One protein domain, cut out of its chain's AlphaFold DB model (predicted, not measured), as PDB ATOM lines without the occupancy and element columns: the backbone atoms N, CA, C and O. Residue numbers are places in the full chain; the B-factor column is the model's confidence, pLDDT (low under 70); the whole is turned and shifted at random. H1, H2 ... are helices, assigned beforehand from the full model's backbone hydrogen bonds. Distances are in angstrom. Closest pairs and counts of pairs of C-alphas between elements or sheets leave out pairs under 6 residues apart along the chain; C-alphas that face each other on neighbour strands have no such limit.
ATOM      1  N   LEU A  19     119.283 151.335 101.786       79.50
ATOM      2  CA  LEU A  19     120.219 151.428 100.652       79.50
ATOM      3  C   LEU A  19     120.500 152.880 100.233       79.50
ATOM      4  O   LEU A  19     121.605 153.189  99.784       79.50
ATOM      5  N   ALA A  20     119.548 153.792 100.439       83.94
ATOM      6  CA  ALA A  20     119.736 155.211 100.152       83.94
ATOM      7  C   ALA A  20     120.839 155.832 101.024       83.94
ATOM      8  O   ALA A  20     121.657 156.598 100.522       83.94
ATOM      9  N   VAL A  21     120.918 155.478 102.312       88.25
ATOM     10  CA  VAL A  21     121.944 156.018 103.225       88.25
ATOM     11  C   VAL A  21     123.386 155.730 102.758       88.25
ATOM     12  O   VAL A  21     124.155 156.688 102.632       88.25
ATOM     13  N   PRO A  22     123.807 154.477 102.483       88.94
ATOM     14  CA  PRO A  22     125.156 154.201 101.993       88.94
ATOM     15  C   PRO A  22     125.395 154.758 100.586       88.94
ATOM     16  O   PRO A  22     126.488 155.259 100.328       88.94
ATOM     17  N   ALA A  23     124.388 154.756  99.704       88.75
ATOM     18  CA  ALA A  23     124.507 155.348  98.371       88.75
ATOM     19  C   ALA A  23     124.758 156.867  98.432       88.75
ATOM     20  O   ALA A  23     125.663 157.372  97.767       88.75
ATOM     21  N   VAL A  24     124.024 157.592  99.284       92.94
ATOM     22  CA  VAL A  24     124.224 159.034  99.507       92.94
ATOM     23  C   VAL A  24     125.591 159.307 100.134       92.94
ATOM     24  O   VAL A  24     126.267 160.245  99.719       92.94
ATOM     25  N   ARG A  25     126.046 158.479 101.085       91.75
ATOM     26  CA  ARG A  25     127.392 158.609 101.679       91.75
ATOM     27  C   ARG A  25     128.502 158.397 100.648       91.75
ATOM     28  O   ARG A  25     129.432 159.198 100.597       91.75
ATOM     29  N   ALA A  26     128.392 157.363  99.816       92.31
ATOM     30  CA  ALA A  26     129.346 157.103  98.740       92.31
ATOM     31  C   ALA A  26     129.352 158.247  97.713       92.31
ATOM     32  O   ALA A  26     130.417 158.751  97.356       92.31
ATOM     33  N   GLY A  27     128.170 158.725  97.311       93.56
ATOM     34  CA  GLY A  27     128.028 159.877  96.420       93.56
ATOM     35  C   GLY A  27     128.646 161.152  96.999       93.56
ATOM     36  O   GLY A  27     129.402 161.833  96.308       93.56
ATOM     37  N   ALA A  28     128.403 161.449  98.278       90.94
ATOM     38  CA  ALA A  28     128.981 162.604  98.964       90.94
ATOM     39  C   ALA A  28     130.514 162.521  99.066       90.94
ATOM     40  O   ALA A  28     131.192 163.536  98.891       90.94
ATOM     41  N   ALA A  29     131.070 161.327  99.302       92.25
ATOM     42  CA  ALA A  29     132.515 161.112  99.344       92.25
ATOM     43  C   ALA A  29     133.164 161.358  97.972       92.25
ATOM     44  O   ALA A  29     134.126 162.124  97.875       92.25
ATOM     45  N   VAL A  30     132.601 160.783  96.904       94.06
ATOM     46  CA  VAL A  30     133.090 160.981  95.527       94.06
ATOM     47  C   VAL A  30     132.953 162.446  95.102       94.06
ATOM     48  O   VAL A  30     133.890 163.011  94.536       94.06
ATOM     49  N   ALA A  31     131.831 163.095  95.422       90.69
ATOM     50  CA  ALA A  31     131.611 164.509  95.126       90.69
ATOM     51  C   ALA A  31     132.609 165.418  95.862       90.69
ATOM     52  O   ALA A  31     133.176 166.328  95.256       90.69
ATOM     53  N   SER A  32     132.870 165.150  97.145       90.00
ATOM     54  CA  SER A  32     133.836 165.916  97.945       90.00
ATOM     55  C   SER A  32     135.264 165.739  97.427       90.00
ATOM     56  O   SER A  32     136.001 166.718  97.313       90.00
ATOM     57  N   LEU A  33     135.644 164.514  97.043       87.12
ATOM     58  CA  LEU A  33     136.944 164.231  96.433       87.12
ATOM     59  C   LEU A  33     137.100 164.961  95.092       87.12
ATOM     60  O   LEU A  33     138.124 165.598  94.846       87.12
ATOM     61  N   GLY A  34     136.065 164.927  94.248       89.00
ATOM     62  CA  GLY A  34     136.039 165.663  92.986       89.00
ATOM     63  C   GLY A  34     136.163 167.175  93.186       89.00
ATOM     64  O   GLY A  34     136.945 167.825  92.491       89.00
ATOM     65  N   ALA A  35     135.453 167.737  94.169       86.12
ATOM     66  CA  ALA A  35     135.549 169.152  94.521       86.12
ATOM     67  C   ALA A  35     136.959 169.525  95.008       86.12
ATOM     68  O   ALA A  35     137.517 170.522  94.547       86.12
ATOM     69  N   LEU A  36     137.569 168.708  95.872       81.62
ATOM     70  CA  LEU A  36     138.929 168.928  96.366       81.62
ATOM     71  C   LEU A  36     139.956 168.903  95.223       81.62
ATOM     72  O   LEU A  36     140.771 169.816  95.107       81.62
ATOM     73  N   LEU A  37     139.873 167.907  94.336       82.88
ATOM     74  CA  LEU A  37     140.742 167.803  93.159       82.88
ATOM     75  C   LEU A  37     140.576 169.006  92.222       82.88
ATOM     76  O   LEU A  37     141.565 169.568  91.746       82.88
ATOM     77  N   ALA A  38     139.337 169.442  91.984       82.94
ATOM     78  CA  ALA A  38     139.054 170.617  91.166       82.94
ATOM     79  C   ALA A  38     139.618 171.907  91.788       82.94
ATOM     80  O   ALA A  38     140.148 172.754  91.060       82.94
ATOM     81  N   LEU A  39     139.537 172.049  93.116       78.56
ATOM     82  CA  LEU A  39     140.102 173.180  93.853       78.56
ATOM     83  C   LEU A  39     141.629 173.203  93.760       78.56
ATOM     84  O   LEU A  39     142.191 174.229  93.377       78.56
ATOM     85  N   ILE A  40     142.295 172.076  94.021       77.25
ATOM     86  CA  ILE A  40     143.759 171.953  93.922       77.25
ATOM     87  C   ILE A  40     144.228 172.276  92.495       77.25
ATOM     88  O   ILE A  40     145.109 173.116  92.295       77.25
ATOM     89  N   ALA A  41     143.573 171.700  91.481       79.00
ATOM     90  CA  ALA A  41     143.876 171.987  90.079       79.00
ATOM     91  C   ALA A  41     143.648 173.468  89.714       79.00
ATOM     92  O   ALA A  41     144.388 174.036  88.906       79.00
ATOM     93  N   GLY A  42     142.632 174.108  90.300       77.12
ATOM     94  CA  GLY A  42     142.350 175.533  90.130       77.12
ATOM     95  C   GLY A  42     143.443 176.428  90.720       77.12
ATOM     96  O   GLY A  42     143.956 177.304  90.019       77.12
ATOM     97  N   LEU A  43     143.833 176.166  91.969       75.12
ATOM     98  CA  LEU A  43     144.870 176.912  92.693       75.12
ATOM     99  C   LEU A  43     146.250 176.780  92.036       75.12
ATOM    100  O   LEU A  43     147.016 177.746  91.994       75.12
ATOM    101  N   GLY A  44     146.558 175.619  91.453       67.06
ATOM    102  CA  GLY A  44     147.793 175.423  90.693       67.06
ATOM    103  C   GLY A  44     147.902 176.365  89.486       67.06
ATOM    104  O   GLY A  44     148.966 176.937  89.242       67.06
ATOM    105  N   ARG A  45     146.800 176.600  88.753       70.19
ATOM    106  CA  ARG A  45     146.808 177.496  87.579       70.19
ATOM    107  C   ARG A  45     146.963 178.964  87.960       70.19
ATOM    108  O   ARG A  45     147.710 179.676  87.290       70.19
ATOM    109  N   THR A  46     146.276 179.418  89.010       68.44
ATOM    110  CA  THR A  46     146.385 180.808  89.484       68.44
ATOM    111  C   THR A  46     147.778 181.086  90.036       68.44
ATOM    112  O   THR A  46     148.379 182.100  89.689       68.44
ATOM    113  N   THR A  47     148.340 180.146  90.799       63.88
ATOM    114  CA  THR A  47     149.703 180.255  91.337       63.88
ATOM    115  C   THR A  47     150.749 180.252  90.223       63.88
ATOM    116  O   THR A  47     151.673 181.058  90.260       63.88
ATOM    117  N   LEU A  48     150.595 179.415  89.187       63.31
ATOM    118  CA  LEU A  48     151.501 179.413  88.032       63.31
ATOM    119  C   LEU A  48     151.450 180.735  87.254       63.31
ATOM    120  O   LEU A  48     152.486 181.208  86.792       63.31
ATOM    121  N   ALA A  49     150.264 181.331  87.102       65.69
ATOM    122  CA  ALA A  49     150.120 182.641  86.472       65.69
ATOM    123  C   ALA A  49     150.786 183.745  87.315       65.69
ATOM    124  O   ALA A  49     151.575 184.516  86.778       65.69
ATOM    125  N   MET A  50     150.555 183.762  88.632       62.25
ATOM    126  CA  MET A  50     151.166 184.723  89.567       62.25
ATOM    127  C   MET A  50     152.696 184.573  89.650       62.25
ATOM    128  O   MET A  50     153.424 185.562  89.668       62.25
ATOM    129  N   ALA A  51     153.212 183.338  89.625       58.72
ATOM    130  CA  ALA A  51     154.649 183.062  89.638       58.72
ATOM    131  C   ALA A  51     155.360 183.579  88.375       58.72
ATOM    132  O   ALA A  51     156.495 184.041  88.461       58.72
ATOM    133  N   ARG A  52     154.691 183.556  87.211       62.56
ATOM    134  CA  ARG A  52     155.220 184.150  85.967       62.56
ATOM    135  C   ARG A  52     155.307 185.674  86.024       62.56
ATOM    136  O   ARG A  52     156.117 186.248  85.306       62.56
ATOM    137  N   HIS A  53     154.491 186.309  86.860       62.34
ATOM    138  CA  HIS A  53     154.486 187.757  87.062       62.34
ATOM    139  C   HIS A  53     155.396 188.216  88.215       62.34
ATOM    140  O   HIS A  53     155.439 189.404  88.503       62.34
ATOM    141  N   HIS A  54     156.178 187.311  88.827       58.53
ATOM    142  CA  HIS A  54     157.060 187.597  89.972       58.53
ATOM    143  C   HIS A  54     156.344 188.180  91.209       58.53
ATOM    144  O   HIS A  54     156.987 188.766  92.078       58.53
ATOM    145  N   ASP A  55     155.034 187.951  91.338       55.19
ATOM    146  CA  ASP A  55     154.217 188.475  92.443       55.19
ATOM    147  C   ASP A  55     154.369 187.680  93.756       55.19
ATOM    148  O   ASP A  55     153.865 188.094  94.800       55.19
ATOM    149  N   LEU A  56     155.073 186.539  93.735       48.56
ATOM    150  CA  LEU A  56     155.376 185.727  94.918       48.56
ATOM    151  C   LEU A  56     156.887 185.709  95.224       48.56
ATOM    152  O   LEU A  56     157.696 185.588  94.299       48.56
ATOM    153  N   PRO A  57     157.291 185.763  96.513       50.62
ATOM    154  CA  PRO A  57     158.694 185.689  96.915       50.62
ATOM    155  C   PRO A  57     159.350 184.398  96.401       50.62
ATOM    156  O   PRO A  57     158.775 183.312  96.489       50.62
ATOM    157  N   HIS A  58     160.579 184.522  95.883       52.59
ATOM    158  CA  HIS A  58     161.317 183.489  95.137       52.59
ATOM    159  C   HIS A  58     161.401 182.117  95.839       52.59
ATOM    160  O   HIS A  58     161.466 181.082  95.181       52.59
ATOM    161  N   TRP A  59     161.307 182.090  97.171       51.28
ATOM    162  CA  TRP A  59     161.279 180.865  97.977       51.28
ATOM    163  C   TRP A  59     160.055 179.962  97.725       51.28
ATOM    164  O   TRP A  59     160.188 178.737  97.780       51.28
ATOM    165  N   LEU A  60     158.889 180.531  97.389       49.12
ATOM    166  CA  LEU A  60     157.695 179.775  96.968       49.12
ATOM    167  C   LEU A  60     157.680 179.486  95.456       49.12
ATOM    168  O   LEU A  60     156.922 178.632  94.999       49.12
ATOM    169  N   ALA A  61     158.526 180.173  94.683       47.16
ATOM    170  CA  ALA A  61     158.623 180.062  93.229       47.16
ATOM    171  C   ALA A  61     159.588 178.957  92.754       47.16
ATOM    172  O   ALA A  61     159.869 178.868  91.558       47.16
ATOM    173  N   ALA A  62     160.078 178.096  93.657       49.06
ATOM    174  CA  ALA A  62     160.834 176.894  93.306       49.06
ATOM    175  C   ALA A  62     159.903 175.864  92.638       49.06
ATOM    176  O   ALA A  62     159.434 174.896  93.240       49.06
ATOM    177  N   VAL A  63     159.581 176.136  91.378       51.25
ATOM    178  CA  VAL A  63     158.756 175.315  90.503       51.25
ATOM    179  C   VAL A  63     159.638 174.221  89.906       51.25
ATOM    180  O   VAL A  63     160.689 174.509  89.335       51.25
ATOM    181  N   HIS A  64     159.213 172.959  90.014       41.62
ATOM    182  CA  HIS A  64     159.967 171.839  89.450       41.62
ATOM    183  C   HIS A  64     160.111 172.021  87.921       41.62
ATOM    184  O   HIS A  64     159.086 172.125  87.232       41.62
ATOM    185  N   PRO A  65     161.336 172.017  87.357       47.12
ATOM    186  CA  PRO A  65     161.592 172.377  85.955       47.12
ATOM    187  C   PRO A  65     160.901 171.447  84.942       47.12
ATOM    188  O   PRO A  65     160.611 171.850  83.818       47.12
ATOM    189  N   ARG A  66     160.572 170.214  85.354       45.41
ATOM    190  CA  ARG A  66     159.906 169.197  84.519       45.41
ATOM    191  C   ARG A  66     158.372 169.313  84.459       45.41
ATOM    192  O   ARG A  66     157.811 169.148  83.382       45.41
ATOM    193  N   TYR A  67     157.700 169.601  85.581       50.81
ATOM    194  CA  TYR A  67     156.230 169.522  85.687       50.81
ATOM    195  C   TYR A  67     155.539 170.881  85.826       50.81
ATOM    196  O   TYR A  67     154.324 170.963  85.681       50.81
ATOM    197  N   ARG A  68     156.292 171.963  86.067       53.44
ATOM    198  CA  ARG A  68     155.742 173.315  86.267       53.44
ATOM    199  C   ARG A  68     154.656 173.402  87.359       53.44
ATOM    200  O   ARG A  68     153.838 174.316  87.324       53.44
ATOM    201  N   VAL A  69     154.658 172.480  88.327       51.00
ATOM    202  CA  VAL A  69     153.727 172.481  89.465       51.00
ATOM    203  C   VAL A  69     154.475 172.929  90.728       51.00
ATOM    204  O   VAL A  69     155.551 172.390  91.016       51.00
ATOM    205  N   PRO A  70     153.964 173.923  91.476       58.03
ATOM    206  CA  PRO A  70     154.571 174.403  92.714       58.03
ATOM    207  C   PRO A  70     154.289 173.425  93.866       58.03
ATOM    208  O   PRO A  70     153.464 173.684  94.737       58.03
ATOM    209  N   HIS A  71     155.000 172.295  93.885       61.03
ATOM    210  CA  HIS A  71     154.800 171.235  94.881       61.03
ATOM    211  C   HIS A  71     154.975 171.740  96.326       61.03
ATOM    212  O   HIS A  71     154.242 171.345  97.220       61.03
ATOM    213  N   ARG A  72     155.882 172.701  96.555       62.91
ATOM    214  CA  ARG A  72     156.076 173.319  97.880       62.91
ATOM    215  C   ARG A  72     154.871 174.137  98.346       62.91
ATOM    216  O   ARG A  72     154.565 174.120  99.533       62.91
ATOM    217  N   ALA A  73     154.188 174.836  97.438       59.03
ATOM    218  CA  ALA A  73     152.997 175.616  97.778       59.03
ATOM    219  C   ALA A  73     151.817 174.694  98.110       59.03
ATOM    220  O   ALA A  73     151.084 174.946  99.060       59.03
ATOM    221  N   GLU A  74     151.690 173.596  97.368       68.25
ATOM    222  CA  GLU A  74     150.673 172.573  97.600       68.25
ATOM    223  C   GLU A  74     150.899 171.830  98.924       68.25
ATOM    224  O   GLU A  74     149.975 171.723  99.726       68.25
ATOM    225  N   VAL A  75     152.137 171.411  99.213       74.12
ATOM    226  CA  VAL A  75     152.493 170.768 100.489       74.12
ATOM    227  C   VAL A  75     152.311 171.730 101.661       74.12
ATOM    228  O   VAL A  75     151.740 171.344 102.674       74.12
ATOM    229  N   THR A  76     152.727 172.994 101.531       71.75
ATOM    230  CA  THR A  76     152.517 173.996 102.593       71.75
ATOM    231  C   THR A  76     151.029 174.203 102.864       71.75
ATOM    232  O   THR A  76     150.615 174.231 104.020       71.75
ATOM    233  N   LEU A  77     150.207 174.295 101.814       70.88
ATOM    234  CA  LEU A  77     148.756 174.408 101.949       70.88
ATOM    235  C   LEU A  77     148.156 173.164 102.618       70.88
ATOM    236  O   LEU A  77     147.351 173.303 103.536       70.88
ATOM    237  N   ALA A  78     148.570 171.967 102.201       74.56
ATOM    238  CA  ALA A  78     148.123 170.712 102.796       74.56
ATOM    239  C   ALA A  78     148.493 170.627 104.285       74.56
ATOM    240  O   ALA A  78     147.640 170.295 105.101       74.56
ATOM    241  N   VAL A  79     149.721 171.007 104.654       80.38
ATOM    242  CA  VAL A  79     150.175 171.058 106.054       80.38
ATOM    243  C   VAL A  79     149.338 172.042 106.865       80.38
ATOM    244  O   VAL A  79     148.874 171.689 107.944       80.38
ATOM    245  N   VAL A  80     149.084 173.247 106.347       75.00
ATOM    246  CA  VAL A  80     148.232 174.241 107.023       75.00
ATOM    247  C   VAL A  80     146.816 173.697 107.234       75.00
ATOM    248  O   VAL A  80     146.278 173.822 108.331       75.00
ATOM    249  N   ILE A  81     146.227 173.052 106.223       75.81
ATOM    250  CA  ILE A  81     144.902 172.426 106.338       75.81
ATOM    251  C   ILE A  81     144.923 171.305 107.385       75.81
ATOM    252  O   ILE A  81     144.045 171.272 108.243       75.81
ATOM    253  N   CYS A  82     145.924 170.420 107.365       78.62
ATOM    254  CA  CYS A  82     146.070 169.345 108.349       78.62
ATOM    255  C   CYS A  82     146.211 169.880 109.776       78.62
ATOM    256  O   CYS A  82     145.566 169.353 110.678       78.62
ATOM    257  N   VAL A  83     146.996 170.940 109.980       78.81
ATOM    258  CA  VAL A  83     147.121 171.625 111.274       78.81
ATOM    259  C   VAL A  83     145.757 172.160 111.712       78.81
ATOM    260  O   VAL A  83     145.306 171.844 112.806       78.81
ATOM    261  N   ILE A  84     145.046 172.891 110.851       70.00
ATOM    262  CA  ILE A  84     143.715 173.423 111.185       70.00
ATOM    263  C   ILE A  84     142.747 172.293 111.560       70.00
ATOM    264  O   ILE A  84     142.056 172.408 112.567       70.00
ATOM    265  N   VAL A  85     142.718 171.195 110.802       74.50
ATOM    266  CA  VAL A  85     141.851 170.037 111.080       74.50
ATOM    267  C   VAL A  85     142.250 169.317 112.373       74.50
ATOM    268  O   VAL A  85     141.376 168.829 113.081       74.50
ATOM    269  N   ALA A  86     143.540 169.274 112.712       76.00
ATOM    270  CA  ALA A  86     144.018 168.668 113.954       76.00
ATOM    271  C   ALA A  86     143.627 169.477 115.204       76.00
ATOM    272  O   ALA A  86     143.458 168.894 116.271       76.00
ATOM    273  N   PHE A  87     143.479 170.801 115.080       72.12
ATOM    274  CA  PHE A  87     143.158 171.694 116.202       72.12
ATOM    275  C   PHE A  87     141.689 172.149 116.254       72.12
ATOM    276  O   PHE A  87     141.258 172.655 117.288       72.12
ATOM    277  N   ALA A  88     140.916 172.008 115.172       65.75
ATOM    278  CA  ALA A  88     139.540 172.496 115.095       65.75
ATOM    279  C   ALA A  88     138.506 171.359 115.118       65.75
ATOM    280  O   ALA A  88     138.466 170.519 114.221       65.75
TER     281      ALA A  88
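What this domain is: This is residues 19 to 88 of the 282 residues of the protein "Uncharacterized transporter Mb2022c" of Arthrobacter sp. Hiyo8 (UniProt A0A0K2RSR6). One long helix, H1, and a shorter one, H2, make a lopsided, loosely joined V, with the loop of residues 53 to 70 gathered at its narrow end. Residues 19 to 39 of H1 and 79 to 88, of which 79 to 87 belong to H2, stick out as free arms. The 70 printed residues, with two named helices, H1 then H2, and no named strand, are all helix in class. The whole is only just loose, close to extended, with a radius of gyration of the C-alphas of 16.1 A, and spans 52 by 27 by 19 A.

How they stand to each other: H1, residues 19 to 52, and H2, residues 71 to 87, are close but not clearly touching; their closest C-alphas, those of Ile 40 and Glu 74, are 7.9 A apart. They run opposite ways at a steep tilt of 46 degrees. Every O i to N i+4 pair is within hydrogen-bond range in H2, and 29 of 30 in H1.

Where its parts are: H1 measures 50.1 A from C-alpha 19 at (120.219, 151.428, 100.652) to C-alpha 52. H2 measures 24.3 A, ending at C-alpha 87 at (143.158, 171.694, 116.202).

The domain as a whole: The C-alphas farthest apart, of Leu 19 and His 54, are 52.7 A apart. The printed part has no cut. The link from H1 to H2 is long. pLDDT is under 70 at residues 44, 46 to 74 and 88.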